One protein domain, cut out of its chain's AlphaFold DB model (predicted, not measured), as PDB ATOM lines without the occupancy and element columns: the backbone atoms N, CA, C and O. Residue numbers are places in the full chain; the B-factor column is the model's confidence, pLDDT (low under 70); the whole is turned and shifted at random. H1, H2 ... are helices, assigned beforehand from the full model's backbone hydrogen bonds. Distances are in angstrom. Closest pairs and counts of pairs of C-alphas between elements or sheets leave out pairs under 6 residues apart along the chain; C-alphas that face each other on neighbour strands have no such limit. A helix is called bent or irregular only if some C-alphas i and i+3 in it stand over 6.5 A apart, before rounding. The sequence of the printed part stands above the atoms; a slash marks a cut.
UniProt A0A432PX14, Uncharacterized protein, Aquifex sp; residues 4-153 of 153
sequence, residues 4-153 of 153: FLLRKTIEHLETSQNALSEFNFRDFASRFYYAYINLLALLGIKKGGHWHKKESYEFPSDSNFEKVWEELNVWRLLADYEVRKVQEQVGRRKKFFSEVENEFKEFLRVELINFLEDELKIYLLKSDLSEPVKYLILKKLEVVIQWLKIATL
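AT A GLANCE: This is residues 4 to 153 of the 153 residues of an uncharacterized protein of Aquifex sp (UniProt A0A432PX14). Five helices, H1, H2, H3, H5 and H6, form an up-and-down bundle, each running against the one before it, with H2 nearest the middle. Going round the bundle, H1 is next to H2, H2 to H3, H3 to H5, H5 to H6, and H6 comes back to H1; the short H4 sits off one end, and the long loop of residues 43 to 64 joins H2 to H3. The printed part has 150 residues with six named helices in the order H1 H2 H3 H4 H5 H6 and no named strand, and its class is all helix. It is compact, with a radius of gyration of the C-alphas of 14.9 A, and spans 45 by 34 by 29 A along its three main axes.

HOW THE PARTS SIT: H1, residues 4 to 21, and H2, residues 25 to 42, form a helical hairpin and touch most closely at the C-alphas of Ser 16 and Phe 28, 4.9 A apart. Their lines stand at a shallow tilt of 25 degrees, opposite ways. H2 makes a second helical hairpin with H3, residues 65 to 80, at a steep tilt of 40 degrees, opposite ways; their closest C-alphas are those of Ser 30 and Arg 76, 4.7 A apart. H4, residues 84 to 89, only just touches H3, with 3 pairs of C-alphas within 8 A, and meets residues 74 to 78 of H3 alone; the closest are the C-alphas of Leu 77 and Val 86, 6.8 A apart, and the two form a helical hairpin at a shallow tilt of 17 degrees. H5, residues 97 to 126, touches H3, with the C-alphas of Leu 78 and Phe 97 closest at 5.9 A; the tilt of 35.5 degrees is only just steep, and they run opposite ways. H5 and H2 only just touch, with 3 pairs of C-alphas within 8 A, the closest being those of Arg 26 and Phe 97 at 7.0 A. H6, residues 131 to 151, forms a helical hairpin with H5, at a shallow tilt of 29 degrees, opposite ways, and the closest C-alphas are those of Ile 113 and Ile 145, 6.3 A apart. H6 also touches H1, the same way at a shallow tilt of 20 degrees, with the C-alphas of Gln 17 and Val 144 closest at 5.3 A. H2 and H6 are near each other, while H1 and H5 are apart, and so are H4 and H5. In H1, H2, H3, H4 and H6 every O i to N i+4 pair is within hydrogen-bond range; in H5 18 of 26 are.

IN THESE COORDINATES: H1 begins at C-alpha 4, at (0.040, 22.230, -1.328), and is 25.9 A long from first to last C-alpha. H2 measures 25.1 A and H3 21.8 A, while H4 has six residues. H5, the longest helix with 30 residues, begins at C-alpha 97, at (-9.790, -1.319, 16.837), and measures 36.1 A. It is irregular, with C-alphas 99 and 102 7.7 A apart, and has a kink of 45 degrees near residue 106. H6 measures 30.0 A and ends at C-alpha 151, at (-16.778, 12.797, 21.456).

THE WHOLE: The two C-alphas farthest apart, those of Arg 93 and Glu 131, are 46.4 A apart. The printed part has no cut and ends at Leu 153, the chain's last residue. The links H1 to H2, H3 to H4 and H5 to H6 are tight, H4 to H5 is a short link, and H2 to H3 is a long link of 22 residues. The mean pLDDT of the printed part is 91.5; residues 82 to 95 are under 70, and H4 has a mean of 55.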
ATOM      1  N   PHE A   4       0.610  23.565  -1.208       92.75
ATOM      2  CA  PHE A   4       0.040  22.230  -1.328       92.75
ATOM      3  C   PHE A   4       0.022  21.513   0.028       92.75
ATOM      4  O   PHE A   4      -1.001  20.931   0.399       92.75
ATOM      5  N   LEU A   5       1.109  21.605   0.800       94.56
ATOM      6  CA  LEU A   5       1.187  21.018   2.140       94.56
ATOM      7  C   LEU A   5       0.182  21.658   3.107       94.56
ATOM      8  O   LEU A   5      -0.489  20.945   3.860       94.56
ATOM      9  N   LEU A   6       0.030  22.985   3.064       96.88
ATOM     10  CA  LEU A   6      -0.991  23.676   3.852       96.88
ATOM     11  C   LEU A   6      -2.389  23.171   3.488       96.88
ATOM     12  O   LEU A   6      -3.136  22.764   4.376       96.88
ATOM     13  N   ARG A   7      -2.724  23.114   2.194       97.75
ATOM     14  CA  ARG A   7      -4.028  22.616   1.739       97.75
ATOM     15  C   ARG A   7      -4.303  21.203   2.247       97.75
ATOM     16  O   ARG A   7      -5.364  20.953   2.805       97.75
ATOM     17  N   LYS A   8      -3.322  20.301   2.135       97.56
ATOM     18  CA  LYS A   8      -3.428  18.922   2.637       97.56
ATOM     19  C   LYS A   8      -3.600  18.850   4.149       97.56
ATOM     20  O   LYS A   8      -4.347  18.008   4.640       97.56
ATOM     21  N   THR A   9      -2.935  19.730   4.889       97.94
ATOM     22  CA  THR A   9      -3.111  19.845   6.343       97.94
ATOM     23  C   THR A   9      -4.554  20.194   6.687       97.94
ATOM     24  O   THR A   9      -5.166  19.525   7.517       97.94
ATOM     25  N   ILE A  10      -5.117  21.203   6.017       98.44
ATOM     26  CA  ILE A  10      -6.496  21.643   6.249       98.44
ATOM     27  C   ILE A  10      -7.502  20.559   5.846       98.44
ATOM     28  O   ILE A  10      -8.376  20.246   6.647       98.44
ATOM     29  N   GLU A  11      -7.334  19.929   4.677       98.38
ATOM     30  CA  GLU A  11      -8.177  18.810   4.219       98.38
ATOM     31  C   GLU A  11      -8.231  17.681   5.270       98.38
ATOM     32  O   GLU A  11      -9.303  17.155   5.585       98.38
ATOM     33  N   HIS A  12      -7.087  17.313   5.860       98.56
ATOM     34  CA  HIS A  12      -7.054  16.276   6.892       98.56
ATOM     35  C   HIS A  12      -7.681  16.722   8.215       98.56
ATOM     36  O   HIS A  12      -8.415  15.932   8.797       98.56
ATOM     37  N   LEU A  13      -7.465  17.966   8.661       98.56
ATOM     38  CA  LEU A  13      -8.125  18.498   9.865       98.56
ATOM     39  C   LEU A  13      -9.651  18.543   9.709       98.56
ATOM     40  O   LEU A  13     -10.373  18.180  10.633       98.56
ATOM     41  N   GLU A  14     -10.150  18.936   8.536       98.50
ATOM     42  CA  GLU A  14     -11.584  18.921   8.223       98.50
ATOM     43  C   GLU A  14     -12.144  17.496   8.198       98.50
ATOM     44  O   GLU A  14     -13.215  17.233   8.743       98.50
ATOM     45  N   THR A  15     -11.398  16.545   7.633       98.19
ATOM     46  CA  THR A  15     -11.815  15.137   7.647       98.19
ATOM     47  C   THR A  15     -11.825  14.572   9.072       98.19
ATOM     48  O   THR A  15     -12.749  13.854   9.439       98.19
ATOM     49  N   SER A  16     -10.836  14.922   9.900       98.44
ATOM     50  CA  SER A  16     -10.794  14.560  11.321       98.44
ATOM     51  C   SER A  16     -11.983  15.127  12.090       98.44
ATOM     52  O   SER A  16     -12.593  14.413  12.881       98.44
ATOM     53  N   GLN A  17     -12.341  16.388  11.841       97.94
ATOM     54  CA  GLN A  17     -13.536  17.003  12.410       97.94
ATOM     55  C   GLN A  17     -14.797  16.209  12.040       97.94
ATOM     56  O   GLN A  17     -15.577  15.867  12.927       97.94
ATOM     57  N   ASN A  18     -14.993  15.904  10.754       98.19
ATOM     58  CA  ASN A  18     -16.170  15.161  10.299       98.19
ATOM     59  C   ASN A  18     -16.237  13.774  10.954       98.19
ATOM     60  O   ASN A  18     -17.279  13.402  11.491       98.19
ATOM     61  N   ALA A  19     -15.107  13.063  11.015       98.00
ATOM     62  CA  ALA A  19     -15.023  11.763  11.674       98.00
ATOM     63  C   ALA A  19     -15.430  11.832  13.156       98.00
ATOM     64  O   ALA A  19     -16.207  10.997  13.614       98.00
ATOM     65  N   LEU A  20     -14.976  12.845  13.904       98.12
ATOM     66  CA  LEU A  20     -15.392  13.031  15.300       98.12
ATOM     67  C   LEU A  20     -16.882  13.356  15.431       98.12
ATOM     68  O   LEU A  20     -17.524  12.853  16.348       98.12
ATOM     69  N   SER A  21     -17.437  14.163  14.521       97.06
ATOM     70  CA  SER A  21     -18.867  14.505  14.544       97.06
ATOM     71  C   SER A  21     -19.784  13.300  14.305       97.06
ATOM     72  O   SER A  21     -20.926  13.289  14.758       97.06
ATOM     73  N   GLU A  22     -19.260  12.267  13.645       97.56
ATOM     74  CA  GLU A  22     -19.928  10.987  13.398       97.56
ATOM     75  C   GLU A  22     -19.542   9.906  14.423       97.56
ATOM     76  O   GLU A  22     -19.949   8.754  14.280       97.56
ATOM     77  N   PHE A  23     -18.751  10.247  15.449       96.31
ATOM     78  CA  PHE A  23     -18.177   9.303  16.420       96.31
ATOM     79  C   PHE A  23     -17.362   8.164  15.771       96.31
ATOM     80  O   PHE A  23     -17.212   7.079  16.330       96.31
ATOM     81  N   ASN A  24     -16.788   8.408  14.591       96.31
ATOM     82  CA  ASN A  24     -15.943   7.460  13.875       96.31
ATOM     83  C   ASN A  24     -14.473   7.616  14.300       96.31
ATOM     84  O   ASN A  24     -13.651   8.249  13.629       96.31
ATOM     85  N   PHE A  25     -14.126   7.022  15.444       96.19
ATOM     86  CA  PHE A  25     -12.778   7.109  16.017       96.19
ATOM     87  C   PHE A  25     -11.703   6.435  15.164       96.19
ATOM     88  O   PHE A  25     -10.553   6.878  15.162       96.19
ATOM     89  N   ARG A  26     -12.069   5.395  14.410       93.88
ATOM     90  CA  ARG A  26     -11.153   4.709  13.496       93.88
ATOM     91  C   ARG A  26     -10.681   5.655  12.395       93.88
ATOM     92  O   ARG A  26      -9.476   5.821  12.198       93.88
ATOM     93  N   ASP A  27     -11.615   6.320  11.719       95.31
ATOM     94  CA  ASP A  27     -11.266   7.299  10.690       95.31
ATOM     95  C   ASP A  27     -10.546   8.501  11.297       95.31
ATOM     96  O   ASP A  27      -9.562   8.970  10.723       95.31
ATOM     97  N   PHE A  28     -10.963   8.963  12.480       98.19
ATOM     98  CA  PHE A  28     -10.256  10.037  13.173       98.19
ATOM     99  C   PHE A  28      -8.779   9.688  13.410       98.19
ATOM    100  O   PHE A  28      -7.915  10.487  13.044       98.19
ATOM    101  N   ALA A  29      -8.477   8.501  13.951       96.31
ATOM    102  CA  ALA A  29      -7.106   8.053  14.216       96.31
ATOM    103  C   ALA A  29      -6.234   8.106  12.955       96.31
ATOM    104  O   ALA A  29      -5.111   8.613  12.984       96.31
ATOM    105  N   SER A  30      -6.777   7.635  11.829       94.12
ATOM    106  CA  SER A  30      -6.077   7.657  10.546       94.12
ATOM    107  C   SER A  30      -5.847   9.088  10.049       94.12
ATOM    108  O   SER A  30      -4.714   9.509   9.798       94.12
ATOM    109  N   ARG A  31      -6.919   9.880   9.938       96.88
ATOM    110  CA  ARG A  31      -6.889  11.217   9.322       96.88
ATOM    111  C   ARG A  31      -6.125  12.233  10.154       96.88
ATOM    112  O   ARG A  31      -5.364  13.021   9.594       96.88
ATOM    113  N   PHE A  32      -6.273  12.174  11.473       98.44
ATOM    114  CA  PHE A  32      -5.606  13.111  12.364       98.44
ATOM    115  C   PHE A  32      -4.097  12.889  12.377       98.44
ATOM    116  O   PHE A  32      -3.343  13.859  12.376       98.44
ATOM    117  N   TYR A  33      -3.634  11.637  12.292       97.81
ATOM    118  CA  TYR A  33      -2.207  11.369  12.150       97.81
ATOM    119  C   TYR A  33      -1.625  12.059  10.907       97.81
ATOM    120  O   TYR A  33      -0.606  12.738  11.009       97.81
ATOM    121  N   TYR A  34      -2.280  11.963   9.744       97.00
ATOM    122  CA  TYR A  34      -1.805  12.648   8.533       97.00
ATOM    123  C   TYR A  34      -1.836  14.176   8.665       97.00
ATOM    124  O   TYR A  34      -0.900  14.842   8.217       97.00
ATOM    125  N   ALA A  35      -2.864  14.736   9.313       98.25
ATOM    126  CA  ALA A  35      -2.880  16.159   9.654       98.25
ATOM    127  C   ALA A  35      -1.664  16.531  10.514       98.25
ATOM    128  O   ALA A  35      -0.966  17.496  10.207       98.25
ATOM    129  N   TYR A  36      -1.374  15.736  11.545       98.38
ATOM    130  CA  TYR A  36      -0.264  15.968  12.456       98.38
ATOM    131  C   TYR A  36       1.092  15.886  11.746       98.38
ATOM    132  O   TYR A  36       1.894  16.802  11.886       98.38
ATOM    133  N   ILE A  37       1.333  14.883  10.894       97.88
ATOM    134  CA  ILE A  37       2.571  14.808  10.095       97.88
ATOM    135  C   ILE A  37       2.765  16.051   9.228       97.88
ATOM    136  O   ILE A  37       3.876  16.585   9.155       97.88
ATOM    137  N   ASN A  38       1.700  16.527   8.582       97.25
ATOM    138  CA  ASN A  38       1.791  17.722   7.756       97.25
ATOM    139  C   ASN A  38       2.047  18.977   8.602       97.25
ATOM    140  O   ASN A  38       2.848  19.818   8.199       97.25
ATOM    141  N   LEU A  39       1.453  19.075   9.799       97.44
ATOM    142  CA  LEU A  39       1.758  20.139  10.761       97.44
ATOM    143  C   LEU A  39       3.228  20.112  11.182       97.44
ATOM    144  O   LEU A  39       3.879  21.152  11.150       97.44
ATOM    145  N   LEU A  40       3.783  18.940  11.499       97.62
ATOM    146  CA  LEU A  40       5.206  18.806  11.825       97.62
ATOM    147  C   LEU A  40       6.103  19.237  10.659       97.62
ATOM    148  O   LEU A  40       7.148  19.843  10.881       97.62
ATOM    149  N   ALA A  41       5.709  18.957   9.417       96.50
ATOM    150  CA  ALA A  41       6.434  19.426   8.239       96.50
ATOM    151  C   ALA A  41       6.332  20.950   8.054       96.50
ATOM    152  O   ALA A  41       7.350  21.597   7.812       96.50
ATOM    153  N   LEU A  42       5.145  21.543   8.230       96.12
ATOM    154  CA  LEU A  42       4.952  23.000   8.180       96.12
ATOM    155  C   LEU A  42       5.755  23.730   9.263       96.12
ATOM    156  O   LEU A  42       6.300  24.799   9.009       96.12
ATOM    157  N   LEU A  43       5.851  23.134  10.449       96.00
ATOM    158  CA  LEU A  43       6.626  23.639  11.582       96.00
ATOM    159  C   LEU A  43       8.137  23.394  11.446       96.00
ATOM    160  O   LEU A  43       8.896  23.743  12.347       96.00
ATOM    161  N   GLY A  44       8.581  22.761  10.358       95.06
ATOM    162  CA  GLY A  44       9.986  22.425  10.140       95.06
ATOM    163  C   GLY A  44      10.534  21.371  11.106       95.06
ATOM    164  O   GLY A  44      11.748  21.213  11.176       95.06
ATOM    165  N   ILE A  45       9.677  20.652  11.835       96.62
ATOM    166  CA  ILE A  45      10.046  19.545  12.732       96.62
ATOM    167  C   ILE A  45      10.357  18.291  11.906       96.62
ATOM    168  O   ILE A  45      11.327  17.587  12.172       96.62
ATOM    169  N   LYS A  46       9.579  18.014  10.854       95.69
ATOM    170  CA  LYS A  46       9.893  16.935   9.906       95.69
ATOM    171  C   LYS A  46      10.939  17.418   8.892       95.69
ATOM    172  O   LYS A  46      10.634  18.272   8.061       95.69
ATOM    173  N   LYS A  47      12.144  16.840   8.911       91.50
ATOM    174  CA  LYS A  47      13.306  17.297   8.115       91.50
ATOM    175  C   LYS A  47      13.492  16.607   6.760       91.50
ATOM    176  O   LYS A  47      14.330  17.025   5.969       91.50
ATOM    177  N   GLY A  48      12.734  15.554   6.468       85.94
ATOM    178  CA  GLY A  48      12.872  14.780   5.228       85.94
ATOM    179  C   GLY A  48      12.443  13.333   5.430       85.94
ATOM    180  O   GLY A  48      11.704  13.064   6.368       85.94
ATOM    181  N   GLY A  49      12.846  12.415   4.551       90.31
ATOM    182  CA  GLY A  49      12.692  10.972   4.773       90.31
ATOM    183  C   GLY A  49      11.254  10.428   4.836       90.31
ATOM    184  O   GLY A  49      10.260  11.113   4.556       90.31
ATOM    185  N   HIS A  50      11.158   9.144   5.188       89.56
ATOM    186  CA  HIS A  50       9.891   8.420   5.290       89.56
ATOM    187  C   HIS A  50       9.097   8.867   6.519       89.56
ATOM    188  O   HIS A  50       9.570   8.794   7.644       89.56
ATOM    189  N   TRP A  51       7.838   9.247   6.320       87.44
ATOM    190  CA  TRP A  51       6.974   9.805   7.364       87.44
ATOM    191  C   TRP A  51       6.713   8.885   8.571       87.44
ATOM    192  O   TRP A  51       6.409   9.380   9.647       87.44
ATOM    193  N   HIS A  52       6.899   7.573   8.446       83.69
ATOM    194  CA  HIS A  52       6.790   6.638   9.573       83.69
ATOM    195  C   HIS A  52       8.059   6.486  10.412       83.69
ATOM    196  O   HIS A  52       8.063   5.738  11.388       83.69
ATOM    197  N   LYS A  53       9.168   7.081   9.979       90.38
ATOM    198  CA  LYS A  53      10.481   6.824  10.553       90.38
ATOM    199  C   LYS A  53      10.881   7.963  11.474       90.38
ATOM    200  O   LYS A  53      10.928   9.106  11.027       90.38
ATOM    201  N   LYS A  54      11.184   7.652  12.732       92.31
ATOM    202  CA  LYS A  54      11.531   8.637  13.763       92.31
ATOM    203  C   LYS A  54      12.724   9.507  13.366       92.31
ATOM    204  O   LYS A  54      12.684  10.711  13.575       92.31
ATOM    205  N   GLU A  55      13.717   8.944  12.677       94.19
ATOM    206  CA  GLU A  55      14.885   9.680  12.166       94.19
ATOM    207  C   GLU A  55      14.551  10.769  11.127       94.19
ATOM    208  O   GLU A  55      15.417  11.537  10.722       94.19
ATOM    209  N   SER A  56      13.296  10.841  10.674       96.69
ATOM    210  CA  SER A  56      12.798  11.893   9.782       96.69
ATOM    211  C   SER A  56      12.383  13.175  10.514       96.69
ATOM    212  O   SER A  56      11.968  14.136   9.854       96.69
ATOM    213  N   TYR A  57      12.452  13.188  11.845       97.69
ATOM    214  CA  TYR A  57      11.957  14.259  12.705       97.69
ATOM    215  C   TYR A  57      13.054  14.772  13.635       97.69
ATOM    216  O   TYR A  57      13.873  14.010  14.139       97.69
ATOM    217  N   GLU A  58      13.029  16.076  13.883       97.38
ATOM    218  CA  GLU A  58      13.819  16.754  14.904       97.38
ATOM    219  C   GLU A  58      12.842  17.373  15.904       97.38
ATOM    220  O   GLU A  58      12.388  18.507  15.737       97.38
ATOM    221  N   PHE A  59      12.421  16.572  16.885       97.19
ATOM    222  CA  PHE A  59      11.443  17.003  17.876       97.19
ATOM    223  C   PHE A  59      12.048  18.037  18.836       97.19
ATOM    224  O   PHE A  59      13.207  17.888  19.231       97.19
ATOM    225  N   PRO A  60      11.282  19.068  19.245       95.00
ATOM    226  CA  PRO A  60      11.743  20.003  20.262       95.00
ATOM    227  C   PRO A  60      12.074  19.261  21.563       95.00
ATOM    228  O   PRO A  60      11.254  18.480  22.055       95.00
ATOM    229  N   SER A  61      13.258  19.516  22.126       89.56
ATOM    230  CA  SER A  61      13.630  19.012  23.450       89.56
ATOM    231  C   SER A  61      12.639  19.508  24.505       89.56
ATOM    232  O   SER A  61      12.129  20.622  24.386       89.56
ATOM    233  N   ASP A  62      12.383  18.699  25.533       87.31
ATOM    234  CA  ASP A  62      11.449  19.016  26.623       87.31
ATOM    235  C   ASP A  62      10.008  19.300  26.152       87.31
ATOM    236  O   ASP A  62       9.334  20.201  26.651       87.31
ATOM    237  N   SER A  63       9.522  18.523  25.179       93.75
ATOM    238  CA  SER A  63       8.144  18.600  24.681       93.75
ATOM    239  C   SER A  63       7.531  17.214  24.468       93.75
ATOM    240  O   SER A  63       8.244  16.222  24.299       93.75
ATOM    241  N   ASN A  64       6.202  17.131  24.425       97.81
ATOM    242  CA  ASN A  64       5.474  15.883  24.183       97.81
ATOM    243  C   ASN A  64       5.285  15.562  22.691       97.81
ATOM    244  O   ASN A  64       4.602  14.595  22.356       97.81
ATOM    245  N   PHE A  65       5.903  16.321  21.779       98.19
ATOM    246  CA  PHE A  65       5.737  16.129  20.334       98.19
ATOM    247  C   PHE A  65       6.106  14.717  19.870       98.19
ATOM    248  O   PHE A  65       5.366  14.120  19.083       98.19
ATOM    249  N   GLU A  66       7.237  14.200  20.353       97.38
ATOM    250  CA  GLU A  66       7.725  12.857  20.027       97.38
ATOM    251  C   GLU A  66       6.781  11.787  20.573       97.38
ATOM    252  O   GLU A  66       6.315  10.933  19.824       97.38
ATOM    253  N   LYS A  67       6.427  11.889  21.857       96.88
ATOM    254  CA  LYS A  67       5.510  10.961  22.520       96.88
ATOM    255  C   LYS A  67       4.163  10.892  21.793       96.88
ATOM    256  O   LYS A  67       3.689   9.811  21.463       96.88
ATOM    257  N   VAL A  68       3.567  12.046  21.487       97.88
ATOM    258  CA  VAL A  68       2.287  12.121  20.765       97.88
ATOM    259  C   VAL A  68       2.418  11.595  19.338       97.88
ATOM    260  O   VAL A  68       1.503  10.940  18.843       97.88
ATOM    261  N   TRP A  69       3.551  11.829  18.672       97.50
ATOM    262  CA  TRP A  69       3.818  11.250  17.356       97.50
ATOM    263  C   TRP A  69       3.858   9.716  17.396       97.50
ATOM    264  O   TRP A  69       3.243   9.073  16.540       97.50
ATOM    265  N   GLU A  70       4.547   9.137  18.384       95.19
ATOM    266  CA  GLU A  70       4.649   7.686  18.572       95.19
ATOM    267  C   GLU A  70       3.268   7.073  18.869       95.19
ATOM    268  O   GLU A  70       2.855   6.136  18.177       95.19
ATOM    269  N   GLU A  71       2.510   7.655  19.803       95.50
ATOM    270  CA  GLU A  71       1.153   7.211  20.158       95.50
ATOM    271  C   GLU A  71       0.187   7.300  18.969       95.50
ATOM    272  O   GLU A  71      -0.463   6.315  18.605       95.50
ATOM    273  N   LEU A  72       0.120   8.447  18.284       96.38
ATOM    274  CA  LEU A  72      -0.745   8.598  17.110       96.38
ATOM    275  C   LEU A  72      -0.365   7.616  15.993       96.38
ATOM    276  O   LEU A  72      -1.251   7.135  15.285       96.38
ATOM    277  N   ASN A  73       0.920   7.283  15.823       93.75
ATOM    278  CA  ASN A  73       1.338   6.283  14.839       93.75
ATOM    279  C   ASN A  73       0.811   4.887  15.193       93.75
ATOM    280  O   ASN A  73       0.350   4.173  14.300       93.75
ATOM    281  N   VAL A  74       0.846   4.503  16.473       90.88
ATOM    282  CA  VAL A  74       0.278   3.235  16.958       90.88
ATOM    283  C   VAL A  74      -1.228   3.185  16.707       90.88
ATOM    284  O   VAL A  74      -1.722   2.214  16.130       90.88
ATOM    285  N   TRP A  75      -1.960   4.241  17.062       92.69
ATOM    286  CA  TRP A  75      -3.409   4.294  16.858       92.69
ATOM    287  C   TRP A  75      -3.799   4.282  15.384       92.69
ATOM    288  O   TRP A  75      -4.693   3.532  14.990       92.69
ATOM    289  N   ARG A  76      -3.076   5.029  14.545       92.50
ATOM    290  CA  ARG A  76      -3.238   4.975  13.089       92.50
ATOM    291  C   ARG A  76      -2.972   3.570  12.552       92.50
ATOM    292  O   ARG A  76      -3.731   3.091  11.720       92.50
ATOM    293  N   LEU A  77      -1.927   2.886  13.023       89.00
ATOM    294  CA  LEU A  77      -1.638   1.507  12.622       89.00
ATOM    295  C   LEU A  77      -2.783   0.552  12.979       89.00
ATOM    296  O   LEU A  77      -3.155  -0.261  12.140       89.00
ATOM    297  N   LEU A  78      -3.348   0.664  14.184       87.06
ATOM    298  CA  LEU A  78      -4.494  -0.143  14.619       87.06
ATOM    299  C   LEU A  78      -5.773   0.181  13.832       87.06
ATOM    300  O   LEU A  78      -6.588  -0.709  13.593       87.06
ATOM    301  N   ALA A  79      -5.952   1.436  13.418       88.31
ATOM    302  CA  ALA A  79      -7.086   1.863  12.605       88.31
ATOM    303  C   ALA A  79      -6.967   1.408  11.140       88.31
ATOM    304  O   ALA A  79      -7.913   0.853  10.577       88.31
ATOM    305  N   ASP A  80      -5.805   1.616  10.520       85.31
ATOM    306  CA  ASP A  80      -5.560   1.303   9.109       85.31
ATOM    307  C   ASP A  80      -5.421  -0.209   8.876       85.31
ATOM    308  O   ASP A  80      -5.785  -0.715   7.812       85.31
ATOM    309  N   TYR A  81      -4.895  -0.942   9.860       74.75
ATOM    310  CA  TYR A  81      -4.483  -2.328   9.691       74.75
ATOM    311  C   TYR A  81      -4.968  -3.222  10.841       74.75
ATOM    312  O   TYR A  81      -4.544  -3.083  11.984       74.75
ATOM    313  N   GLU A  82      -5.737  -4.266  10.523       62.12
ATOM    314  CA  GLU A  82      -6.007  -5.387  11.442       62.12
ATOM    315  C   GLU A  82      -4.783  -6.326  11.548       62.12
ATOM    316  O   GLU A  82      -4.863  -7.534  11.318       62.12
ATOM    317  N   VAL A  83      -3.584  -5.784  11.786       53.84
ATOM    318  CA  VAL A  83      -2.336  -6.515  11.509       53.84
ATOM    319  C   VAL A  83      -1.624  -6.990  12.773       53.84
ATOM    320  O   VAL A  83      -1.184  -6.215  13.621       53.84
ATOM    321  N   ARG A  84      -1.393  -8.311  12.811       51.47
ATOM    322  CA  ARG A  84      -0.581  -9.062  13.791       51.47
ATOM    323  C   ARG A  84       0.766  -8.427  14.172       51.47
ATOM    324  O   ARG A  84       1.195  -8.589  15.302       51.47
ATOM    325  N   LYS A  85       1.441  -7.706  13.269       54.12
ATOM    326  CA  LYS A  85       2.754  -7.086  13.554       54.12
ATOM    327  C   LYS A  85       2.677  -5.861  14.470       54.12
ATOM    328  O   LYS A  85       3.590  -5.640  15.256       54.12
ATOM    329  N   VAL A  86       1.584  -5.095  14.412       57.34
ATOM    330  CA  VAL A  86       1.327  -3.994  15.360       57.34
ATOM    331  C   VAL A  86       1.083  -4.582  16.752       57.34
ATOM    332  O   VAL A  86       1.588  -4.090  17.750       57.34
ATOM    333  N   GLN A  87       0.392  -5.722  16.808       56.97
ATOM    334  CA  GLN A  87       0.075  -6.442  18.044       56.97
ATOM    335  C   GLN A  87       1.332  -6.932  18.791       56.97
ATOM    336  O   GLN A  87       1.335  -6.960  20.019       56.97
ATOM    337  N   GLU A  88       2.407  -7.269  18.069       53.88
ATOM    338  CA  GLU A  88       3.707  -7.648  18.650       53.88
ATOM    339  C   GLU A  88       4.516  -6.439  19.145       53.88
ATOM    340  O   GLU A  88       5.152  -6.535  20.191       53.88
ATOM    341  N   GLN A  89       4.459  -5.293  18.455       55.47
ATOM    342  CA  GLN A  89       5.135  -4.060  18.895       55.47
ATOM    343  C   GLN A  89       4.460  -3.402  20.105       55.47
ATOM    344  O   GLN A  89       5.141  -2.822  20.944       55.47
ATOM    345  N   VAL A  90       3.133  -3.504  20.208       56.41
ATOM    346  CA  VAL A  90       2.336  -2.825  21.247       56.41
ATOM    347  C   VAL A  90       2.040  -3.762  22.435       56.41
ATOM    348  O   VAL A  90       1.403  -3.369  23.407       56.41
ATOM    349  N   GLY A  91       2.468  -5.032  22.386       56.53
ATOM    350  CA  GLY A  91       2.223  -6.018  23.452       56.53
ATOM    351  C   GLY A  91       0.743  -6.382  23.662       56.53
ATOM    352  O   GLY A  91       0.395  -7.051  24.637       56.53
ATOM    353  N   ARG A  92      -0.151  -5.967  22.755       57.66
ATOM    354  CA  ARG A  92      -1.603  -6.192  22.835       57.66
ATOM    355  C   ARG A  92      -1.980  -7.377  21.940       57.66
ATOM    356  O   ARG A  92      -2.068  -7.244  20.723       57.66
ATOM    357  N   ARG A  93      -2.196  -8.563  22.534       54.25
ATOM    358  CA  ARG A  93      -2.696  -9.771  21.834       54.25
ATOM    359  C   ARG A  93      -3.956  -9.438  21.025       54.25
ATOM    360  O   ARG A  93      -4.885  -8.927  21.629       54.25
ATOM    361  N   LYS A  94      -3.984  -9.771  19.721       54.91
ATOM    362  CA  LYS A  94      -5.151  -9.748  18.804       54.91
ATOM    363  C   LYS A  94      -6.306  -8.848  19.264       54.91
ATOM    364  O   LYS A  94      -7.342  -9.372  19.648       54.91
ATOM    365  N   LYS A  95      -6.105  -7.527  19.224       60.81
ATOM    366  CA  LYS A  95      -7.195  -6.574  19.428       60.81
ATOM    367  C   LYS A  95      -7.600  -5.925  18.100       60.81
ATOM    368  O   LYS A  95      -6.736  -5.382  17.407       60.81
ATOM    369  N   PHE A  96      -8.874  -6.012  17.729       75.44
ATOM    370  CA  PHE A  96      -9.517  -5.153  16.732       75.44
ATOM    371  C   PHE A  96      -9.587  -3.721  17.274       75.44
ATOM    372  O   PHE A  96      -9.567  -3.518  18.487       75.44
ATOM    373  N   PHE A  97      -9.696  -2.718  16.397       81.56
ATOM    374  CA  PHE A  97      -9.790  -1.319  16.837       81.56
ATOM    375  C   PHE A  97     -10.940  -1.104  17.836       81.56
ATOM    376  O   PHE A  97     -10.752  -0.453  18.858       81.56
ATOM    377  N   SER A  98     -12.088  -1.747  17.608       83.31
ATOM    378  CA  SER A  98     -13.240  -1.719  18.521       83.31
ATOM    379  C   SER A  98     -12.928  -2.243  19.931       83.31
ATOM    380  O   SER A  98     -13.544  -1.810  20.897       83.31
ATOM    381  N   GLU A  99     -11.952  -3.142  20.084       85.12
ATOM    382  CA  GLU A  99     -11.548  -3.702  21.382       85.12
ATOM    383  C   GLU A  99     -10.574  -2.794  22.151       85.12
ATOM    384  O   GLU A  99     -10.319  -3.021  23.334       85.12
ATOM    385  N   VAL A 100     -10.014  -1.776  21.491       87.44
ATOM    386  CA  VAL A 100      -9.114  -0.769  22.085       87.44
ATOM    387  C   VAL A 100      -9.672   0.647  21.999       87.44
ATOM    388  O   VAL A 100      -9.003   1.585  22.419       87.44
ATOM    389  N   GLU A 101     -10.886   0.823  21.485       91.12
ATOM    390  CA  GLU A 101     -11.462   2.145  21.241       91.12
ATOM    391  C   GLU A 101     -11.554   2.981  22.524       91.12
ATOM    392  O   GLU A 101     -11.225   4.159  22.506       91.12
ATOM    393  N   ASN A 102     -11.894   2.372  23.664       93.31
ATOM    394  CA  ASN A 102     -11.912   3.077  24.951       93.31
ATOM    395  C   ASN A 102     -10.515   3.530  25.402       93.31
ATOM    396  O   ASN A 102     -10.368   4.629  25.927       93.31
ATOM    397  N   GLU A 103      -9.489   2.707  25.175       93.81
ATOM    398  CA  GLU A 103      -8.096   3.080  25.459       93.81
ATOM    399  C   GLU A 103      -7.664   4.244  24.548       93.81
ATOM    400  O   GLU A 103      -6.974   5.160  24.991       93.81
ATOM    401  N   PHE A 104      -8.121   4.246  23.292       95.12
ATOM    402  CA  PHE A 104      -7.892   5.353  22.373       95.12
ATOM    403  C   PHE A 104      -8.622   6.623  22.818       95.12
ATOM    404  O   PHE A 104      -7.999   7.677  22.884       95.12
ATOM    405  N   LYS A 105      -9.911   6.539  23.180       96.94
ATOM    406  CA  LYS A 105     -10.683   7.674  23.714       96.94
ATOM    407  C   LYS A 105     -10.005   8.294  24.937       96.94
ATOM    408  O   LYS A 105      -9.993   9.517  25.047       96.94
ATOM    409  N   GLU A 106      -9.419   7.483  25.816       96.62
ATOM    410  CA  GLU A 106      -8.681   7.980  26.981       96.62
ATOM    411  C   GLU A 106      -7.417   8.746  26.571       96.62
ATOM    412  O   GLU A 106      -7.219   9.882  27.007       96.62
ATOM    413  N   PHE A 107      -6.612   8.187  25.658       97.44
ATOM    414  CA  PHE A 107      -5.470   8.897  25.069       97.44
ATOM    415  C   PHE A 107      -5.903  10.233  24.443       97.44
ATOM    416  O   PHE A 107      -5.276  11.269  24.677       97.44
ATOM    417  N   LEU A 108      -7.002  10.237  23.683       98.12
ATOM    418  CA  LEU A 108      -7.544  11.454  23.084       98.12
ATOM    419  C   LEU A 108      -7.900  12.499  24.144       98.12
ATOM    420  O   LEU A 108      -7.528  13.665  24.009       98.12
ATOM    421  N   ARG A 109      -8.607  12.077  25.194       95.88
ATOM    422  CA  ARG A 109      -9.137  12.955  26.238       95.88
ATOM    423  C   ARG A 109      -8.049  13.561  27.119       95.88
ATOM    424  O   ARG A 109      -8.146  14.733  27.473       95.88
ATOM    425  N   VAL A 110      -7.064  12.760  27.510       94.19
ATOM    426  CA  VAL A 110      -6.078  13.140  28.532       94.19
ATOM    427  C   VAL A 110      -4.773  13.611  27.917       94.19
ATOM    428  O   VAL A 110      -4.178  14.568  28.399       94.19
ATOM    429  N   GLU A 111      -4.302  12.959  26.862       97.44
ATOM    430  CA  GLU A 111      -2.975  13.240  26.321       97.44
ATOM    431  C   GLU A 111      -3.061  14.161  25.114       97.44
ATOM    432  O   GLU A 111      -2.416  15.211  25.092       97.44
ATOM    433  N   LEU A 112      -3.894  13.813  24.128       98.38
ATOM    434  CA  LEU A 112      -3.956  14.583  22.892       98.38
ATOM    435  C   LEU A 112      -4.524  15.984  23.122       98.38
ATOM    436  O   LEU A 112      -3.911  16.947  22.678       98.38
ATOM    437  N   ILE A 113      -5.664  16.126  23.811       98.19
ATOM    438  CA  ILE A 113      -6.260  17.452  24.061       98.19
ATOM    439  C   ILE A 113      -5.265  18.376  24.773       98.19
ATOM    440  O   ILE A 113      -5.032  19.481  24.288       98.19
ATOM    441  N   ASN A 114      -4.635  17.908  25.856       97.69
ATOM    442  CA  ASN A 114      -3.666  18.705  26.615       97.69
ATOM    443  C   ASN A 114      -2.473  19.108  25.742       97.69
ATOM    444  O   ASN A 114      -2.119  20.280  25.684       97.69
ATOM    445  N   PHE A 115      -1.909  18.175  24.969       98.50
ATOM    446  CA  PHE A 115      -0.833  18.501  24.034       98.50
ATOM    447  C   PHE A 115      -1.246  19.561  22.999       98.50
ATOM    448  O   PHE A 115      -0.482  20.485  22.705       98.50
ATOM    449  N   LEU A 116      -2.449  19.447  22.427       98.31
ATOM    450  CA  LEU A 116      -2.924  20.395  21.421       98.31
ATOM    451  C   LEU A 116      -3.136  21.798  22.006       98.31
ATOM    452  O   LEU A 116      -2.783  22.782  21.350       98.31
ATOM    453  N   GLU A 117      -3.698  21.892  23.212       96.94
ATOM    454  CA  GLU A 117      -4.004  23.164  23.876       96.94
ATOM    455  C   GLU A 117      -2.762  23.838  24.470       96.94
ATOM    456  O   GLU A 117      -2.576  25.044  24.266       96.94
ATOM    457  N   ASP A 118      -1.901  23.065  25.131       96.38
ATOM    458  CA  ASP A 118      -0.830  23.599  25.976       96.38
ATOM    459  C   ASP A 118       0.524  23.662  25.265       96.38
ATOM    460  O   ASP A 118       1.354  24.509  25.594       96.38
ATOM    461  N   GLU A 119       0.760  22.822  24.254       97.50
ATOM    462  CA  GLU A 119       2.057  22.756  23.572       97.50
ATOM    463  C   GLU A 119       1.959  23.142  22.100       97.50
ATOM    464  O   GLU A 119       2.545  24.148  21.686       97.50
ATOM    465  N   LEU A 120       1.197  22.393  21.294       97.88
ATOM    466  CA  LEU A 120       1.161  22.597  19.843       97.88
ATOM    467  C   LEU A 120       0.662  23.997  19.476       97.88
ATOM    468  O   LEU A 120       1.242  24.652  18.606       97.88
ATOM    469  N   LYS A 121      -0.387  24.478  20.149       97.56
ATOM    470  CA  LYS A 121      -0.920  25.831  19.953       97.56
ATOM    471  C   LYS A 121       0.131  26.904  20.231       97.56
ATOM    472  O   LYS A 121       0.293  27.822  19.426       97.56
ATOM    473  N   ILE A 122       0.859  26.791  21.342       96.69
ATOM    474  CA  ILE A 122       1.910  27.749  21.712       96.69
ATOM    475  C   ILE A 122       3.055  27.696  20.697       96.69
ATOM    476  O   ILE A 122       3.546  28.742  20.267       96.69
ATOM    477  N   TYR A 123       3.451  26.494  20.281       97.06
ATOM    478  CA  TYR A 123       4.500  26.298  19.288       97.06
ATOM    479  C   TYR A 123       4.119  26.915  17.932       97.06
ATOM    480  O   TYR A 123       4.909  27.648  17.340       97.06
ATOM    481  N   LEU A 124       2.881  26.703  17.469       97.00
ATOM    482  CA  LEU A 124       2.344  27.315  16.247       97.00
ATOM    483  C   LEU A 124       2.386  28.844  16.303       97.00
ATOM    484  O   LEU A 124       2.837  29.472  15.345       97.00
ATOM    485  N   LEU A 125       1.964  29.442  17.421       97.06
ATOM    486  CA  LEU A 125       1.983  30.898  17.606       97.06
ATOM    487  C   LEU A 125       3.403  31.476  17.513       97.06
ATOM    488  O   LEU A 125       3.597  32.530  16.905       97.06
ATOM    489  N   LYS A 126       4.394  30.766  18.065       96.44
ATOM    490  CA  LYS A 126       5.811  31.166  18.065       96.44
ATOM    491  C   LYS A 126       6.568  30.830  16.775       96.44
ATOM    492  O   LYS A 126       7.698  31.275  16.626       96.44
ATOM    493  N   SER A 127       5.981  30.042  15.875       95.69
ATOM    494  CA  SER A 127       6.635  29.618  14.632       95.69
ATOM    495  C   SER A 127       6.851  30.769  13.639       95.69
ATOM    496  O   SER A 127       6.188  31.807  13.708       95.69
ATOM    497  N   ASP A 128       7.708  30.536  12.645       95.62
ATOM    498  CA  ASP A 128       7.976  31.476  11.546       95.62
ATOM    499  C   ASP A 128       6.908  31.450  10.431       95.62
ATOM    500  O   ASP A 128       7.072  32.065   9.374       95.62
ATOM    501  N   LEU A 129       5.801  30.720  10.624       95.94
ATOM    502  CA  LEU A 129       4.677  30.738   9.686       95.94
ATOM    503  C   LEU A 129       4.063  32.144   9.602       95.94
ATOM    504  O   LEU A 129       4.069  32.908  10.564       95.94
ATOM    505  N   SER A 130       3.475  32.489   8.456       96.44
ATOM    506  CA  SER A 130       2.772  33.767   8.332       96.44
ATOM    507  C   SER A 130       1.514  33.792   9.208       96.44
ATOM    508  O   SER A 130       0.843  32.773   9.385       96.44
ATOM    509  N   GLU A 131       1.152  34.970   9.719       97.12
ATOM    510  CA  GLU A 131      -0.025  35.135  10.585       97.12
ATOM    511  C   GLU A 131      -1.339  34.609   9.973       97.12
ATOM    512  O   GLU A 131      -2.072  33.908  10.675       97.12
ATOM    513  N   PRO A 132      -1.642  34.816   8.672       97.00
ATOM    514  CA  PRO A 132      -2.833  34.220   8.060       97.00
ATOM    515  C   PRO A 132      -2.850  32.687   8.125       97.00
ATOM    516  O   PRO A 132      -3.906  32.077   8.289       97.00
ATOM    517  N   VAL A 133      -1.679  32.056   8.021       97.25
ATOM    518  CA  VAL A 133      -1.541  30.596   8.026       97.25
ATOM    519  C   VAL A 133      -1.659  30.052   9.441       97.25
ATOM    520  O   VAL A 133      -2.402  29.092   9.655       97.25
ATOM    521  N   LYS A 134      -1.011  30.704  10.414       97.81
ATOM    522  CA  LYS A 134      -1.202  30.403  11.839       97.81
ATOM    523  C   LYS A 134      -2.678  30.482  12.208       97.81
ATOM    524  O   LYS A 134      -3.218  29.524  12.752       97.81
ATOM    525  N   TYR A 135      -3.344  31.584  11.856       97.81
ATOM    526  CA  TYR A 135      -4.763  31.792  12.135       97.81
ATOM    527  C   TYR A 135      -5.636  30.676  11.549       97.81
ATOM    528  O   TYR A 135      -6.477  30.114  12.251       97.81
ATOM    529  N   LEU A 136      -5.418  30.317  10.280       98.00
ATOM    530  CA  LEU A 136      -6.188  29.268   9.616       98.00
ATOM    531  C   LEU A 136      -6.022  27.904  10.301       98.00
ATOM    532  O   LEU A 136      -7.019  27.235  10.578       98.00
ATOM    533  N   ILE A 137      -4.782  27.502  10.596       98.31
ATOM    534  CA  ILE A 137      -4.482  26.229  11.265       98.31
ATOM    535  C   ILE A 137      -5.090  26.205  12.669       98.31
ATOM    536  O   ILE A 137      -5.774  25.245  13.021       98.31
ATOM    537  N   LEU A 138      -4.883  27.265  13.453       98.44
ATOM    538  CA  LEU A 138      -5.394  27.372  14.819       98.44
ATOM    539  C   LEU A 138      -6.917  27.283  14.860       98.44
ATOM    540  O   LEU A 138      -7.456  26.541  15.676       98.44
ATOM    541  N   LYS A 139      -7.609  27.959  13.937       98.44
ATOM    542  CA  LYS A 139      -9.069  27.887  13.832       98.44
ATOM    543  C   LYS A 139      -9.557  26.463  13.555       98.44
ATOM    544  O   LYS A 139     -10.560  26.040  14.116       98.44
ATOM    545  N   LYS A 140      -8.867  25.713  12.689       98.44
ATOM    546  CA  LYS A 140      -9.223  24.312  12.409       98.44
ATOM    547  C   LYS A 140      -8.919  23.392  13.589       98.44
ATOM    548  O   LYS A 140      -9.753  22.553  13.920       98.44
ATOM    549  N   LEU A 141      -7.776  23.573  14.248       98.38
ATOM    550  CA  LEU A 141      -7.426  22.821  15.454       98.38
ATOM    551  C   LEU A 141      -8.414  23.072  16.592       98.38
ATOM    552  O   LEU A 141      -8.814  22.121  17.249       98.38
ATOM    553  N   GLU A 142      -8.857  24.312  16.795       98.44
ATOM    554  CA  GLU A 142      -9.842  24.651  17.827       98.44
ATOM    555  C   GLU A 142     -11.153  23.880  17.639       98.44
ATOM    556  O   GLU A 142     -11.677  23.311  18.596       98.44
ATOM    557  N   VAL A 143     -11.643  23.776  16.401       98.25
ATOM    558  CA  VAL A 143     -12.844  22.987  16.098       98.25
ATOM    559  C   VAL A 143     -12.612  21.495  16.360       98.25
ATOM    560  O   VAL A 143     -13.475  20.836  16.939       98.25
ATOM    561  N   VAL A 144     -11.446  20.952  15.991       98.38
ATOM    562  CA  VAL A 144     -11.093  19.554  16.303       98.38
ATOM    563  C   VAL A 144     -11.042  19.323  17.816       98.38
ATOM    564  O   VAL A 144     -11.598  18.339  18.288       98.38
ATOM    565  N   ILE A 145     -10.440  20.231  18.588       98.31
ATOM    566  CA  ILE A 145     -10.360  20.141  20.055       98.31
ATOM    567  C   ILE A 145     -11.757  20.164  20.684       98.31
ATOM    568  O   ILE A 145     -12.042  19.361  21.572       98.31
ATOM    569  N   GLN A 146     -12.650  21.040  20.216       98.12
ATOM    570  CA  GLN A 146     -14.038  21.077  20.687       98.12
ATOM    571  C   GLN A 146     -14.749  19.742  20.436       98.12
ATOM    572  O   GLN A 146     -15.392  19.207  21.337       98.12
ATOM    573  N   TRP A 147     -14.579  19.163  19.247       98.31
ATOM    574  CA  TRP A 147     -15.140  17.850  18.937       98.31
ATOM    575  C   TRP A 147     -14.501  16.715  19.731       98.31
ATOM    576  O   TRP A 147     -15.225  15.829  20.174       98.31
ATOM    577  N   LEU A 148     -13.190  16.748  19.980       98.00
ATOM    578  CA  LEU A 148     -12.521  15.787  20.859       98.00
ATOM    579  C   LEU A 148     -13.135  15.827  22.259       98.00
ATOM    580  O   LEU A 148     -13.488  14.780  22.798       98.00
ATOM    581  N   LYS A 149     -13.334  17.029  22.816       97.06
ATOM    582  CA  LYS A 149     -13.967  17.225  24.128       97.06
ATOM    583  C   LYS A 149     -15.386  16.671  24.185       97.06
ATOM    584  O   LYS A 149     -15.756  16.174  25.233       97.06
ATOM    585  N   ILE A 150     -16.159  16.744  23.099       96.75
ATOM    586  CA  ILE A 150     -17.534  16.220  23.029       96.75
ATOM    587  C   ILE A 150     -17.540  14.699  22.827       96.75
ATOM    588  O   ILE A 150     -18.243  13.983  23.536       96.75
ATOM    589  N   ALA A 151     -16.762  14.198  21.868       94.38
ATOM    590  CA  ALA A 151     -16.778  12.797  21.456       94.38
ATOM    591  C   ALA A 151     -16.151  11.859  22.505       94.38
ATOM    592  O   ALA A 151     -16.471  10.671  22.547       94.38
ATOM    593  N   THR A 152     -15.259  12.377  23.354       92.62
ATOM    594  CA  THR A 152     -14.543  11.589  24.373       92.62
ATOM    595  C   THR A 152     -15.137  11.670  25.782       92.62
ATOM    596  O   THR A 152     -14.562  11.096  26.712       92.62
ATOM    597  N   LEU A 153     -16.295  12.328  25.941       86.25
ATOM    598  CA  LEU A 153     -17.131  12.170  27.139       86.25
ATOM    599  C   LEU A 153     -17.560  10.702  27.307       86.25
ATOM    600  O   LEU A 153     -17.698  10.322  28.490       86.25
TER     601      LEU A 153